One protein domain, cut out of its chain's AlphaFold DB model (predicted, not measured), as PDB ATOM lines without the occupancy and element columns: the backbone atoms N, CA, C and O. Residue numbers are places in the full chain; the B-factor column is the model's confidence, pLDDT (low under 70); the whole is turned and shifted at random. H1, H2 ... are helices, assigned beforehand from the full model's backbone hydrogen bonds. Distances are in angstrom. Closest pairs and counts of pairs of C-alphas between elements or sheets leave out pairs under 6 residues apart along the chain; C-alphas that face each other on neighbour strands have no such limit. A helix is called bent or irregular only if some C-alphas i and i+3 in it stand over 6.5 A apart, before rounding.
ATOM      1  N   ALA A  14      63.126  19.311  88.540       74.12
ATOM      2  CA  ALA A  14      62.551  18.159  89.229       74.12
ATOM      3  C   ALA A  14      62.203  18.455  90.700       74.12
ATOM      4  O   ALA A  14      61.180  17.981  91.182       74.12
ATOM      5  N   LEU A  15      63.013  19.267  91.393       78.69
ATOM      6  CA  LEU A  15      62.761  19.657  92.781       78.69
ATOM      7  C   LEU A  15      61.582  20.637  92.871       78.69
ATOM      8  O   LEU A  15      60.695  20.465  93.701       78.69
ATOM      9  N   LEU A  16      61.539  21.633  91.982       81.19
ATOM     10  CA  LEU A  16      60.423  22.584  91.892       81.19
ATOM     11  C   LEU A  16      59.097  21.873  91.605       81.19
ATOM     12  O   LEU A  16      58.087  22.151  92.252       81.19
ATOM     13  N   LEU A  17      59.109  20.931  90.663       83.25
ATOM     14  CA  LEU A  17      57.930  20.155  90.303       83.25
ATOM     15  C   LEU A  17      57.496  19.237  91.450       83.25
ATOM     16  O   LEU A  17      56.301  19.152  91.725       83.25
ATOM     17  N   PHE A  18      58.442  18.622  92.164       84.81
ATOM     18  CA  PHE A  18      58.144  17.857  93.374       84.81
ATOM     19  C   PHE A  18      57.415  18.708  94.420       84.81
ATOM     20  O   PHE A  18      56.348  18.306  94.878       84.81
ATOM     21  N   PHE A  19      57.928  19.899  94.753       87.06
ATOM     22  CA  PHE A  19      57.263  20.788  95.711       87.06
ATOM     23  C   PHE A  19      55.880  21.232  95.233       87.06
ATOM     24  O   PHE A  19      54.933  21.229  96.017       87.06
ATOM     25  N   LEU A  20      55.740  21.563  93.948       89.69
ATOM     26  CA  LEU A  20      54.456  21.940  93.361       89.69
ATOM     27  C   LEU A  20      53.430  20.805  93.505       89.69
ATOM     28  O   LEU A  20      52.317  21.034  93.980       89.69
ATOM     29  N   VAL A  21      53.810  19.576  93.147       89.56
ATOM     30  CA  VAL A  21      52.950  18.390  93.276       89.56
ATOM     31  C   VAL A  21      52.643  18.081  94.742       89.56
ATOM     32  O   VAL A  21      51.493  17.798  95.071       89.56
ATOM     33  N   ALA A  22      53.632  18.176  95.632       89.06
ATOM     34  CA  ALA A  22      53.445  17.937  97.059       89.06
ATOM     35  C   ALA A  22      52.439  18.925  97.669       89.06
ATOM     36  O   ALA A  22      51.551  18.509  98.410       89.06
ATOM     37  N   ILE A  23      52.524  20.211  97.312       91.19
ATOM     38  CA  ILE A  23      51.577  21.241  97.760       91.19
ATOM     39  C   ILE A  23      50.179  20.978  97.191       91.19
ATOM     40  O   ILE A  23      49.205  21.031  97.938       91.19
ATOM     41  N   LEU A  24      50.064  20.653  95.899       91.25
ATOM     42  CA  LEU A  24      48.771  20.328  95.285       91.25
ATOM     43  C   LEU A  24      48.098  19.140  95.976       91.25
ATOM     44  O   LEU A  24      46.914  19.210  96.304       91.25
ATOM     45  N   LEU A  25      48.849  18.066  96.226       90.06
ATOM     46  CA  LEU A  25      48.333  16.899  96.931       90.06
ATOM     47  C   LEU A  25      48.003  17.222  98.383       90.06
ATOM     48  O   LEU A  25      47.005  16.723  98.892       90.06
ATOM     49  N   TRP A  26      48.791  18.070  99.042       90.81
ATOM     50  CA  TRP A  26      48.523  18.478 100.417       90.81
ATOM     51  C   TRP A  26      47.203  19.232 100.523       90.81
ATOM     52  O   TRP A  26      46.349  18.868 101.330       90.81
ATOM     53  N   VAL A  27      46.973  20.193  99.630       91.19
ATOM     54  CA  VAL A  27      45.690  20.895  99.542       91.19
ATOM     55  C   VAL A  27      44.558  19.923  99.210       91.19
ATOM     56  O   VAL A  27      43.496  19.983  99.830       91.19
ATOM     57  N   LEU A  28      44.783  18.988  98.283       91.06
ATOM     58  CA  LEU A  28      43.782  17.990  97.918       91.06
ATOM     59  C   LEU A  28      43.409  17.096  99.111       91.06
ATOM     60  O   LEU A  28      42.225  16.880  99.358       91.06
ATOM     61  N   LEU A  29      44.376  16.607  99.883       88.62
ATOM     62  CA  LEU A  29      44.110  15.693 100.997       88.62
ATOM     63  C   LEU A  29      43.567  16.411 102.244       88.62
ATOM     64  O   LEU A  29      42.655  15.892 102.886       88.62
ATOM     65  N   GLU A  30      44.091  17.589 102.584       87.94
ATOM     66  CA  GLU A  30      43.781  18.274 103.850       87.94
ATOM     67  C   GLU A  30      42.566  19.214 103.730       87.94
ATOM     68  O   GLU A  30      41.776  19.357 104.668       87.94
ATOM     69  N   HIS A  31      42.376  19.838 102.561       88.69
ATOM     70  CA  HIS A  31      41.386  20.902 102.374       88.69
ATOM     71  C   HIS A  31      40.199  20.531 101.476       88.69
ATOM     72  O   HIS A  31      39.228  21.290 101.440       88.69
ATOM     73  N   THR A  32      40.206  19.380 100.789       91.81
ATOM     74  CA  THR A  32      39.072  18.979  99.934       91.81
ATOM     75  C   THR A  32      38.203  17.879 100.541       91.81
ATOM     76  O   THR A  32      38.615  17.104 101.407       91.81
ATOM     77  N   THR A  33      36.965  17.787 100.051       88.81
ATOM     78  CA  THR A  33      36.029  16.709 100.401       88.81
ATOM     79  C   THR A  33      36.533  15.342  99.946       88.81
ATOM     80  O   THR A  33      36.334  14.366 100.666       88.81
ATOM     81  N   LEU A  34      37.241  15.275  98.809       89.19
ATOM     82  CA  LEU A  34      37.850  14.042  98.303       89.19
ATOM     83  C   LEU A  34      38.868  13.472  99.290       89.19
ATOM     84  O   LEU A  34      38.838  12.273  99.553       89.19
ATOM     85  N   GLY A  35      39.711  14.323  99.881       89.50
ATOM     86  CA  GLY A  35      40.674  13.915 100.903       89.50
ATOM     87  C   GLY A  35      40.001  13.300 102.130       89.50
ATOM     88  O   GLY A  35      40.335  12.189 102.535       89.50
ATOM     89  N   ARG A  36      38.969  13.957 102.672       90.69
ATOM     90  CA  ARG A  36      38.201  13.422 103.815       90.69
ATOM     91  C   ARG A  36      37.534  12.089 103.492       90.69
ATOM     92  O   ARG A  36      37.613  11.158 104.287       90.69
ATOM     93  N   SER A  37      36.899  11.985 102.324       91.25
ATOM     94  CA  SER A  37      36.300  10.730 101.871       91.25
ATOM     95  C   SER A  37      37.344   9.629 101.694       91.25
ATOM     96  O   SER A  37      37.055   8.481 102.013       91.25
ATOM     97  N   LEU A  38      38.558   9.962 101.250       91.56
ATOM     98  CA  LEU A  38      39.655   9.007 101.114       91.56
ATOM     99  C   LEU A  38      40.106   8.441 102.466       91.56
ATOM    100  O   LEU A  38      40.233   7.224 102.593       91.56
ATOM    101  N   TYR A  39      40.290   9.288 103.485       91.31
ATOM    102  CA  TYR A  39      40.631   8.820 104.834       91.31
ATOM    103  C   TYR A  39      39.534   7.925 105.423       91.31
ATOM    104  O   TYR A  39      39.843   6.874 105.975       91.31
ATOM    105  N   LEU A  40      38.258   8.283 105.236       91.44
ATOM    106  CA  LEU A  40      37.128   7.463 105.688       91.44
ATOM    107  C   LEU A  40      37.111   6.086 105.010       91.44
ATOM    108  O   LEU A  40      37.041   5.064 105.696       91.44
ATOM    109  N   VAL A  41      37.240   6.055 103.675       92.62
ATOM    110  CA  VAL A  41      37.324   4.802 102.905       92.62
ATOM    111  C   VAL A  41      38.501   3.952 103.382       92.62
ATOM    112  O   VAL A  41      38.339   2.746 103.542       92.62
ATOM    113  N   GLY A  42      39.653   4.573 103.650       90.38
ATOM    114  CA  GLY A  42      40.841   3.883 104.142       90.38
ATOM    115  C   GLY A  42      40.719   3.354 105.574       90.38
ATOM    116  O   GLY A  42      41.333   2.345 105.884       90.38
ATOM    117  N   SER A  43      39.936   3.992 106.450       90.75
ATOM    118  CA  SER A  43      39.689   3.465 107.801       90.75
ATOM    119  C   SER A  43      38.683   2.316 107.793       90.75
ATOM    120  O   SER A  43      38.880   1.317 108.484       90.75
ATOM    121  N   ASN A  44      37.574   2.462 107.060       92.25
ATOM    122  CA  ASN A  44      36.568   1.411 106.916       92.25
ATOM    123  C   ASN A  44      35.670   1.673 105.696       92.25
ATOM    124  O   ASN A  44      34.744   2.493 105.743       92.25
ATOM    125  N   GLU A  45      35.899   0.934 104.612       90.69
ATOM    126  CA  GLU A  45      35.126   1.074 103.375       90.69
ATOM    127  C   GLU A  45      33.634   0.766 103.572       90.69
ATOM    128  O   GLU A  45      32.779   1.511 103.089       90.69
ATOM    129  N   GLN A  46      33.304  -0.297 104.315       90.12
ATOM    130  CA  GLN A  46      31.914  -0.712 104.528       90.12
ATOM    131  C   GLN A  46      31.139   0.372 105.281       90.12
ATOM    132  O   GLN A  46      30.094   0.825 104.813       90.12
ATOM    133  N   ALA A  47      31.680   0.864 106.401       90.31
ATOM    134  CA  ALA A  47      31.058   1.935 107.183       90.31
ATOM    135  C   ALA A  47      30.911   3.234 106.371       90.31
ATOM    136  O   ALA A  47      29.884   3.914 106.446       90.31
ATOM    137  N   THR A  48      31.904   3.550 105.539       91.38
ATOM    138  CA  THR A  48      31.883   4.736 104.673       91.38
ATOM    139  C   THR A  48      30.789   4.642 103.614       91.38
ATOM    140  O   THR A  48      30.068   5.616 103.379       91.38
ATOM    141  N   ARG A  49      30.586   3.450 103.039       92.06
ATOM    142  CA  ARG A  49      29.499   3.182 102.090       92.06
ATOM    143  C   ARG A  49      28.120   3.322 102.740       92.06
ATOM    144  O   ARG A  49      27.237   3.934 102.143       92.06
ATOM    145  N   TYR A  50      27.941   2.816 103.962       91.81
ATOM    146  CA  TYR A  50      26.697   3.003 104.725       91.81
ATOM    147  C   TYR A  50      26.460   4.462 105.151       91.81
ATOM    148  O   TYR A  50      25.316   4.855 105.357       91.81
ATOM    149  N   SER A  51      27.509   5.286 105.211       89.88
ATOM    150  CA  SER A  51      27.426   6.721 105.536       89.88
ATOM    151  C   SER A  51      27.061   7.611 104.335       89.88
ATOM    152  O   SER A  51      27.128   8.835 104.427       89.88
ATOM    153  N   GLY A  52      26.697   7.023 103.189       88.31
ATOM    154  CA  GLY A  52      26.270   7.758 101.993       88.31
ATOM    155  C   GLY A  52      27.409   8.257 101.095       88.31
ATOM    156  O   GLY A  52      27.150   8.928 100.096       88.31
ATOM    157  N   VAL A  53      28.667   7.915 101.397       91.50
ATOM    158  CA  VAL A  53      29.810   8.224 100.528       91.50
ATOM    159  C   VAL A  53      29.937   7.144  99.455       91.50
ATOM    160  O   VAL A  53      30.000   5.950  99.743       91.50
ATOM    161  N   ASN A  54      30.014   7.557  98.191       92.00
ATOM    162  CA  ASN A  54      30.234   6.631  97.085       92.00
ATOM    163  C   ASN A  54      31.712   6.203  97.036       92.00
ATOM    164  O   ASN A  54      32.538   6.877  96.415       92.00
ATOM    165  N   THR A  55      32.033   5.085  97.690       92.38
ATOM    166  CA  THR A  55      33.402   4.545  97.797       92.38
ATOM    167  C   THR A  55      34.025   4.271  96.429       92.38
ATOM    168  O   THR A  55      35.182   4.618  96.203       92.38
ATOM    169  N   VAL A  56      33.230   3.777  95.475       93.00
ATOM    170  CA  VAL A  56      33.661   3.488  94.100       93.00
ATOM    171  C   VAL A  56      34.153   4.752  93.391       93.00
ATOM    172  O   VAL A  56      35.221   4.750  92.784       93.00
ATOM    173  N   ARG A  57      33.421   5.872  93.493       92.25
ATOM    174  CA  ARG A  57      33.854   7.148  92.890       92.25
ATOM    175  C   ARG A  57      35.146   7.671  93.511       92.25
ATOM    176  O   ARG A  57      35.987   8.208  92.788       92.25
ATOM    177  N   VAL A  58      35.303   7.520  94.825       93.00
ATOM    178  CA  VAL A  58      36.521   7.929  95.539       93.00
ATOM    179  C   VAL A  58      37.709   7.094  95.062       93.00
ATOM    180  O   VAL A  58      38.710   7.665  94.640       93.00
ATOM    181  N   GLN A  59      37.572   5.765  95.022       92.19
ATOM    182  CA  GLN A  59      38.615   4.853  94.537       92.19
ATOM    183  C   GLN A  59      39.016   5.162  93.088       92.19
ATOM    184  O   GLN A  59      40.202   5.322  92.808       92.19
ATOM    185  N   ILE A  60      38.049   5.327  92.177       95.12
ATOM    186  CA  ILE A  60      38.328   5.686  90.775       95.12
ATOM    187  C   ILE A  60      39.099   7.008  90.692       95.12
ATOM    188  O   ILE A  60      40.092   7.093  89.972       95.12
ATOM    189  N   SER A  61      38.678   8.026  91.445       93.25
ATOM    190  CA  SER A  61      39.349   9.333  91.444       93.25
ATOM    191  C   SER A  61      40.808   9.215  91.889       93.25
ATOM    192  O   SER A  61      41.689   9.810  91.271       93.25
ATOM    193  N   VAL A  62      41.084   8.401  92.913       92.50
ATOM    194  CA  VAL A  62      42.448   8.143  93.398       92.50
ATOM    195  C   VAL A  62      43.282   7.418  92.348       92.50
ATOM    196  O   VAL A  62      44.409   7.835  92.089       92.50
ATOM    197  N   TYR A  63      42.741   6.383  91.696       93.56
ATOM    198  CA  TYR A  63      43.451   5.684  90.620       93.56
ATOM    199  C   TYR A  63      43.800   6.617  89.456       93.56
ATOM    200  O   TYR A  63      44.915   6.557  88.937       93.56
ATOM    201  N   VAL A  64      42.886   7.513  89.078       95.06
ATOM    202  CA  VAL A  64      43.127   8.507  88.021       95.06
ATOM    203  C   VAL A  64      44.223   9.492  88.431       95.06
ATOM    204  O   VAL A  64      45.139   9.737  87.646       95.06
ATOM    205  N   ILE A  65      44.181  10.022  89.658       93.06
ATOM    206  CA  ILE A  65      45.218  10.934  90.166       93.06
ATOM    207  C   ILE A  65      46.582  10.231  90.191       93.06
ATOM    208  O   ILE A  65      47.561  10.785  89.693       93.06
ATOM    209  N   SER A  66      46.653   8.995  90.689       92.06
ATOM    210  CA  SER A  66      47.889   8.205  90.714       92.06
ATOM    211  C   SER A  66      48.445   7.940  89.312       92.06
ATOM    212  O   SER A  66      49.652   8.059  89.101       92.06
ATOM    213  N   ALA A  67      47.585   7.641  88.333       93.38
ATOM    214  CA  ALA A  67      48.002   7.455  86.944       93.38
ATOM    215  C   ALA A  67      48.551   8.750  86.324       93.38
ATOM    216  O   ALA A  67      49.580   8.721  85.647       93.38
ATOM    217  N   LEU A  68      47.914   9.896  86.595       93.31
ATOM    218  CA  LEU A  68      48.392  11.205  86.141       93.31
ATOM    219  C   LEU A  68      49.762  11.543  86.743       93.31
ATOM    220  O   LEU A  68      50.665  11.955  86.016       93.31
ATOM    221  N   LEU A  69      49.945  11.317  88.046       90.06
ATOM    222  CA  LEU A  69      51.232  11.521  88.717       90.06
ATOM    223  C   LEU A  69      52.320  10.598  88.157       90.06
ATOM    224  O   LEU A  69      53.433  11.053  87.892       90.06
ATOM    225  N   GLY A  70      51.991   9.324  87.925       89.19
ATOM    226  CA  GLY A  70      52.903   8.353  87.319       89.19
ATOM    227  C   GLY A  70      53.321   8.750  85.902       89.19
ATOM    228  O   GLY A  70      54.500   8.667  85.561       89.19
ATOM    229  N   TRP A  71      52.389   9.261  85.095       89.06
ATOM    230  CA  TRP A  71      52.681   9.764  83.751       89.06
ATOM    231  C   TRP A  71      53.622  10.978  83.777       89.06
ATOM    232  O   TRP A  71      54.613  11.006  83.043       89.06
ATOM    233  N   VAL A  72      53.374  11.945  84.669       87.25
ATOM    234  CA  VAL A  72      54.258  13.109  84.856       87.25
ATOM    235  C   VAL A  72      55.658  12.668  85.299       87.25
ATOM    236  O   VAL A  72      56.655  13.123  84.734       87.25
ATOM    237  N   ALA A  73      55.753  11.742  86.258       85.19
ATOM    238  CA  ALA A  73      57.028  11.202  86.726       85.19
ATOM    239  C   ALA A  73      57.791  10.460  85.611       85.19
ATOM    240  O   ALA A  73      58.999  10.657  85.456       85.19
ATOM    241  N   ALA A  74      57.095   9.670  84.789       84.50
ATOM    242  CA  ALA A  74      57.692   8.952  83.666       84.50
ATOM    243  C   ALA A  74      58.279   9.909  82.615       84.50
ATOM    244  O   ALA A  74      59.406   9.702  82.158       84.50
ATOM    245  N   ILE A  75      57.565  10.988  82.270       83.31
ATOM    246  CA  ILE A  75      58.076  12.023  81.355       83.31
ATOM    247  C   ILE A  75      59.342  12.668  81.919       83.31
ATOM    248  O   ILE A  75      60.320  12.840  81.189       83.31
ATOM    249  N   LEU A  76      59.359  12.985  83.216       79.56
ATOM    250  CA  LEU A  76      60.534  13.568  83.867       79.56
ATOM    251  C   LEU A  76      61.727  12.612  83.874       79.56
ATOM    252  O   LEU A  76      62.850  13.036  83.596       79.56
ATOM    253  N   MET A  77      61.505  11.326  84.144       78.75
ATOM    254  CA  MET A  77      62.566  10.321  84.070       78.75
ATOM    255  C   MET A  77      63.129  10.204  82.650       78.75
ATOM    256  O   MET A  77      64.348  10.251  82.478       78.75
ATOM    257  N   MET A  78      62.269  10.132  81.630       79.06
ATOM    258  CA  MET A  78      62.712  10.089  80.230       79.06
ATOM    259  C   MET A  78      63.498  11.347  79.839       79.06
ATOM    260  O   MET A  78      64.538  11.243  79.186       79.06
ATOM    261  N   ALA A  79      63.056  12.523  80.292       75.69
ATOM    262  CA  ALA A  79      63.740  13.789  80.046       75.69
ATOM    263  C   ALA A  79      65.122  13.868  80.721       75.69
ATOM    264  O   ALA A  79      66.036  14.469  80.154       75.69
ATOM    265  N   LYS A  80      65.294  13.257  81.903       70.12
ATOM    266  CA  LYS A  80      66.579  13.232  82.623       70.12
ATOM    267  C   LYS A  80      67.584  12.254  82.022       70.12
ATOM    268  O   LYS A  80      68.752  12.603  81.883       70.12
ATOM    269  N   PHE A  81      67.159  11.036  81.694       68.44
ATOM    270  CA  PHE A  81      68.082   9.973  81.283       68.44
ATOM    271  C   PHE A  81      68.311   9.902  79.767       68.44
ATOM    272  O   PHE A  81      69.169   9.138  79.330       68.44
ATOM    273  N   ASN A  82      67.563  10.677  78.964       66.88
ATOM    274  CA  ASN A  82      67.581  10.658  77.490       66.88
ATOM    275  C   ASN A  82      67.533   9.229  76.897       66.88
ATOM    276  O   ASN A  82      68.006   8.971  75.793       66.88
ATOM    277  N   SER A  83      67.006   8.281  77.675       68.88
ATOM    278  CA  SER A  83      66.987   6.851  77.409       68.88
ATOM    279  C   SER A  83      65.796   6.254  78.146       68.88
ATOM    280  O   SER A  83      65.629   6.460  79.349       68.88
ATOM    281  N   ALA A  84      64.950   5.531  77.420       65.25
ATOM    282  CA  ALA A  84      63.782   4.863  77.970       65.25
ATOM    283  C   ALA A  84      64.107   3.378  78.179       65.25
ATOM    284  O   ALA A  84      63.964   2.570  77.264       65.25
ATOM    285  N   LYS A  85      64.567   3.010  79.381       70.19
ATOM    286  CA  LYS A  85      64.640   1.601  79.800       70.19
ATOM    287  C   LYS A  85      63.507   1.296  80.772       70.19
ATOM    288  O   LYS A  85      63.345   1.992  81.770       70.19
ATOM    289  N   ALA A  86      62.781   0.211  80.514       69.88
ATOM    290  CA  ALA A  86      61.682  -0.246  81.367       69.88
ATOM    291  C   ALA A  86      62.133  -0.595  82.800       69.88
ATOM    292  O   ALA A  86      61.364  -0.447  83.741       69.88
ATOM    293  N   GLY A  87      63.397  -0.992  82.985       73.81
ATOM    294  CA  GLY A  87      63.927  -1.402  84.288       73.81
ATOM    295  C   GLY A  87      64.164  -0.273  85.295       73.81
ATOM    296  O   GLY A  87      64.426  -0.567  86.455       73.81
ATOM    297  N   TYR A  88      64.082   1.006  84.903       70.44
ATOM    298  CA  TYR A  88      64.336   2.096  85.851       70.44
ATOM    299  C   TYR A  88      63.272   2.186  86.954       70.44
ATOM    300  O   TYR A  88      63.617   2.533  88.075       70.44
ATOM    301  N   GLY A  89      62.005   1.865  86.668       69.31
ATOM    302  CA  GLY A  89      60.914   1.967  87.650       69.31
ATOM    303  C   GLY A  89      60.978   0.916  88.764       69.31
ATOM    304  O   GLY A  89      60.658   1.223  89.910       69.31
ATOM    305  N   GLU A  90      61.457  -0.290  88.449       79.00
ATOM    306  CA  GLU A  90      61.531  -1.419  89.389       79.00
ATOM    307  C   GLU A  90      62.395  -1.100  90.614       79.00
ATOM    308  O   GLU A  90      62.003  -1.358  91.750       79.00
ATOM    309  N   SER A  91      63.545  -0.451  90.410       79.50
ATOM    310  CA  SER A  91      64.432  -0.071  91.517       79.50
ATOM    311  C   SER A  91      63.841   1.015  92.424       79.50
ATOM    312  O   SER A  91      64.211   1.096  93.593       79.50
ATOM    313  N   TYR A  92      62.917   1.838  91.916       82.75
ATOM    314  CA  TYR A  92      62.274   2.889  92.708       82.75
ATOM    315  C   TYR A  92      61.031   2.404  93.456       82.75
ATOM    316  O   TYR A  92      60.659   3.044  94.438       82.75
ATOM    317  N   LEU A  93      60.406   1.287  93.061       86.25
ATOM    318  CA  LEU A  93      59.202   0.770  93.723       86.25
ATOM    319  C   LEU A  93      59.442   0.490  95.212       86.25
ATOM    320  O   LEU A  93      58.747   1.049  96.060       86.25
ATOM    321  N   LEU A  94      60.459  -0.314  95.535       88.19
ATOM    322  CA  LEU A  94      60.767  -0.677  96.924       88.19
ATOM    323  C   LEU A  94      61.153   0.544  97.762       88.19
ATOM    324  O   LEU A  94      60.634   0.721  98.861       88.19
ATOM    325  N   VAL A  95      62.006   1.422  97.232       88.00
ATOM    326  CA  VAL A  95      62.421   2.657  97.918       88.00
ATOM    327  C   VAL A  95      61.221   3.572  98.178       88.00
ATOM    328  O   VAL A  95      61.116   4.156  99.252       88.00
ATOM    329  N   THR A  96      60.278   3.654  97.235       87.62
ATOM    330  CA  THR A  96      59.064   4.473  97.378       87.62
ATOM    331  C   THR A  96      58.134   3.923  98.458       87.62
ATOM    332  O   THR A  96      57.608   4.703  99.251       87.62
ATOM    333  N   ILE A  97      57.955   2.598  98.532       89.56
ATOM    334  CA  ILE A  97      57.165   1.956  99.597       89.56
ATOM    335  C   ILE A  97      57.845   2.149 100.961       89.56
ATOM    336  O   ILE A  97      57.183   2.455 101.949       89.56
ATOM    337  N   LEU A  98      59.173   2.024 101.032       89.88
ATOM    338  CA  LEU A  98      59.913   2.257 102.274       89.88
ATOM    339  C   LEU A  98      59.786   3.713 102.740       89.88
ATOM    340  O   LEU A  98      59.525   3.959 103.916       89.88
ATOM    341  N   ALA A  99      59.914   4.675 101.822       90.00
ATOM    342  CA  ALA A  99      59.751   6.093 102.125       90.00
ATOM    343  C   ALA A  99      58.326   6.433 102.592       90.00
ATOM    344  O   ALA A  99      58.162   7.244 103.504       90.00
ATOM    345  N   SER A 100      57.295   5.818 102.001       90.00
ATOM    346  CA  SER A 100      55.905   6.075 102.389       90.00
ATOM    347  C   SER A 100      55.582   5.546 103.784       90.00
ATOM    348  O   SER A 100      54.984   6.270 104.585       90.00
ATOM    349  N   VAL A 101      56.050   4.341 104.114       90.62
ATOM    350  CA  VAL A 101      55.884   3.753 105.451       90.62
ATOM    351  C   VAL A 101      56.700   4.523 106.495       90.62
ATOM    352  O   VAL A 101      56.170   4.854 107.555       90.62
ATOM    353  N   LEU A 102      57.950   4.895 106.187       91.69
ATOM    354  CA  LEU A 102      58.779   5.736 107.064       91.69
ATOM    355  C   LEU A 102      58.142   7.113 107.307       91.69
ATOM    356  O   LEU A 102      58.221   7.649 108.409       91.69
ATOM    357  N   GLY A 103      57.465   7.661 106.296       89.69
ATOM    358  CA  GLY A 103      56.693   8.900 106.385       89.69
ATOM    359  C   GLY A 103      55.415   8.807 107.225       89.69
ATOM    360  O   GLY A 103      54.695   9.802 107.336       89.69
ATOM    361  N   GLY A 104      55.120   7.644 107.817       88.25
ATOM    362  CA  GLY A 104      53.979   7.432 108.706       88.25
ATOM    363  C   GLY A 104      52.660   7.158 107.982       88.25
ATOM    364  O   GLY A 104      51.594   7.383 108.557       88.25
ATOM    365  N   ILE A 105      52.707   6.717 106.721       90.75
ATOM    366  CA  ILE A 105      51.522   6.260 105.985       90.75
ATOM    367  C   ILE A 105      51.268   4.794 106.342       90.75
ATOM    368  O   ILE A 105      52.172   3.966 106.234       90.75
ATOM    369  N   ASN A 106      50.039   4.468 106.749       88.00
ATOM    370  CA  ASN A 106      49.654   3.085 107.016       88.00
ATOM    371  C   ASN A 106      49.333   2.365 105.687       88.00
ATOM    372  O   ASN A 106      48.441   2.837 104.974       88.00
ATOM    373  N   PRO A 107      49.999   1.240 105.348       82.44
ATOM    374  CA  PRO A 107      49.640   0.440 104.176       82.44
ATOM    375  C   PRO A 107      48.196  -0.075 104.217       82.44
ATOM    376  O   PRO A 107      47.572  -0.199 103.165       82.44
ATOM    377  N   ASP A 108      47.654  -0.309 105.416       84.19
ATOM    378  CA  ASP A 108      46.263  -0.738 105.611       84.19
ATOM    379  C   ASP A 108      45.255   0.415 105.430       84.19
ATOM    380  O   ASP A 108      44.049   0.190 105.384       84.19
ATOM    381  N   GLY A 109      45.739   1.654 105.274       83.44
ATOM    382  CA  GLY A 109      44.935   2.824 104.938       83.44
ATOM    383  C   GLY A 109      44.471   3.662 106.132       83.44
ATOM    384  O   GLY A 109      44.818   3.438 107.290       83.44
ATOM    385  N   GLY A 110      43.728   4.728 105.820       78.62
ATOM    386  CA  GLY A 110      43.052   5.586 106.802       78.62
ATOM    387  C   GLY A 110      43.948   6.563 107.568       78.62
ATOM    388  O   GLY A 110      43.431   7.454 108.238       78.62
ATOM    389  N   PHE A 111      45.273   6.455 107.441       85.31
ATOM    390  CA  PHE A 111      46.233   7.302 108.147       85.31
ATOM    391  C   PHE A 111      47.439   7.657 107.275       85.31
ATOM    392  O   PHE A 111      47.975   6.821 106.548       85.31
ATOM    393  N   GLY A 112      47.885   8.908 107.382       83.50
ATOM    394  CA  GLY A 112      49.081   9.414 106.712       83.50
ATOM    395  C   GLY A 112      49.012  10.922 106.506       83.50
ATOM    396  O   GLY A 112      47.925  11.480 106.365       83.50
ATOM    397  N   ARG A 113      50.164  11.598 106.487       86.94
ATOM    398  CA  ARG A 113      50.264  13.028 106.156       86.94
ATOM    399  C   ARG A 113      51.355  13.247 105.125       86.94
ATOM    400  O   ARG A 113      52.442  12.685 105.237       86.94
ATOM    401  N   ILE A 114      51.097  14.137 104.170       88.31
ATOM    402  CA  ILE A 114      52.064  14.464 103.113       88.31
ATOM    403  C   ILE A 114      53.338  15.071 103.693       88.31
ATOM    404  O   ILE A 114      54.424  14.789 103.199       88.31
ATOM    405  N   ILE A 115      53.239  15.823 104.791       88.38
ATOM    406  CA  ILE A 115      54.422  16.398 105.436       88.38
ATOM    407  C   ILE A 115      55.384  15.323 105.963       88.38
ATOM    408  O   ILE A 115      56.592  15.478 105.833       88.38
ATOM    409  N   GLY A 116      54.859  14.204 106.481       88.94
ATOM    410  CA  GLY A 116      55.670  13.069 106.927       88.94
ATOM    411  C   GLY A 116      56.365  12.372 105.759       88.94
ATOM    412  O   GLY A 116      57.560  12.099 105.834       88.94
ATOM    413  N   LEU A 117      55.653  12.182 104.641       91.31
ATOM    414  CA  LEU A 117      56.221  11.641 103.402       91.31
ATOM    415  C   LEU A 117      57.351  12.523 102.851       91.31
ATOM    416  O   LEU A 117      58.402  12.010 102.480       91.31
ATOM    417  N   VAL A 118      57.155  13.844 102.807       89.50
ATOM    418  CA  VAL A 118      58.174  14.785 102.313       89.50
ATOM    419  C   VAL A 118      59.420  14.751 103.199       89.50
ATOM    420  O   VAL A 118      60.529  14.677 102.676       89.50
ATOM    421  N   LEU A 119      59.255  14.752 104.525       89.69
ATOM    422  CA  LEU A 119      60.377  14.645 105.462       89.69
ATOM    423  C   LEU A 119      61.122  13.311 105.311       89.69
ATOM    424  O   LEU A 119      62.350  13.309 105.268       89.69
ATOM    425  N   ALA A 120      60.400  12.197 105.170       89.56
ATOM    426  CA  ALA A 120      61.004  10.883 104.949       89.56
ATOM    427  C   ALA A 120      61.793  10.824 103.634       89.56
ATOM    428  O   ALA A 120      62.909  10.308 103.620       89.56
ATOM    429  N   LEU A 121      61.258  11.393 102.549       88.75
ATOM    430  CA  LEU A 121      61.961  11.476 101.267       88.75
ATOM    431  C   LEU A 121      63.235  12.317 101.366       88.75
ATOM    432  O   LEU A 121      64.260  11.901 100.840       88.75
ATOM    433  N   ILE A 122      63.200  13.455 102.068       86.75
ATOM    434  CA  ILE A 122      64.402  14.273 102.290       86.75
ATOM    435  C   ILE A 122      65.463  13.450 103.026       86.75
ATOM    436  O   ILE A 122      66.594  13.398 102.565       86.75
ATOM    437  N   VAL A 123      65.104  12.760 104.111       87.12
ATOM    438  CA  VAL A 123      66.051  11.949 104.898       87.12
ATOM    439  C   VAL A 123      66.631  10.783 104.093       87.12
ATOM    440  O   VAL A 123      67.816  10.496 104.215       87.12
ATOM    441  N   LEU A 124      65.816  10.106 103.282       84.06
ATOM    442  CA  LEU A 124      66.237   8.919 102.531       84.06
ATOM    443  C   LEU A 124      67.089   9.254 101.295       84.06
ATOM    444  O   LEU A 124      67.802   8.393 100.787       84.06
ATOM    445  N   GLN A 125      66.945  10.469 100.768       74.38
ATOM    446  CA  GLN A 125      67.521  10.891  99.491       74.38
ATOM    447  C   GLN A 125      68.698  11.873  99.652       74.38
ATOM    448  O   GLN A 125      69.243  12.314  98.635       74.38
ATOM    449  N   MET A 126      69.072  12.207 100.898       55.34
ATOM    450  CA  MET A 126      70.323  12.897 101.260       55.34
ATOM    451  C   MET A 126      71.524  11.948 101.277       55.34
ATOM    452  O   MET A 126      71.341  10.747 101.572       55.34
TER     453      MET A 126
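This is residues 14 to 126 of the 126 residues of the protein "ABC transporter permease" of Escherichia coli (UniProt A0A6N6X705). Two long helices, H4 and H1, run nearly lengthwise in opposite ways, and H2 crosses at one end from H1 to the beginning of H4, with small H3 beyond it. H6 runs lengthwise beside H1, and slanting H5 leads from near the end of H4 to H6, making a loose ring of H1, H4, H5 and H6 with few contacts. The printed part has 113 residues with six named helices, H1 to H6 in chain order, and no named strand; its class is all helix. It is only just compact, close to loose, with a radius of gyration of the C-alphas of 15.6 A, and elongated, spanning 49 by 26 by 24 A.

Begin with the longest helix, H4, residues 55 to 81. At its residues 55 to 59 alone it touches H2, residues 33 to 43, about perpendicular at 78 degrees; the closest C-alphas, of Val 41 and Thr 55, are 6.4 A apart. H3, residues 45 to 50, only just touches H2, with 3 pairs of C-alphas within 8 A, the closest being Val 41 and Thr 48 at 5.7 A. H1, residues 14 to 31, is close to H4 but not clearly touching, opposite ways at a shallow tilt of 9 degrees; the closest C-alphas, of Ala 14 and Leu 76, are 7.3 A apart. H1 and H2 touch only at the corner, with C-alphas 29 and 35 closest at 3.9 A. With residues 22 to 26 alone, H1 touches H6, residues 114 to 125, at a shallow tilt of 26 degrees, opposite ways; look at C-alphas 26 and 114, the closest, 6.0 A apart. H5, residues 88 to 102, touches H6 with residues 99 to 102 alone, at a steep tilt of 58 degrees; the closest C-alphas, of Ser 100 and Leu 117, are 5.7 A apart. H4 and H5 are near each other. Every O i to N i+4 pair is within hydrogen-bond range in H1, H2, H3, H4 and H6, and 8 of 11 are in H5.

Find C-alpha 55 at (33.402, 4.545, 97.797); from there H4 runs 38.8 A to C-alpha 81 at (68.082, 9.973, 81.283). H1 begins at C-alpha 14, (62.551, 18.159, 89.229), and is 25.1 A long. H5 measures 22.2 A, H6 16.3 A, H2 15.6 A and H3 8.8 A. H5 is only just irregular: C-alphas 91 and 94 are 6.6 A apart.

The two C-alphas farthest apart, of Tyr 50 and Asn 82, are 49.7 A from each other. The printed part has no cut. The link from H5 to H6, with 11 residues between them, is long. The mean pLDDT of the printed part is 86.3; look for values under 70 at residues 81 to 84, 86, 89 and 126, the chain's last.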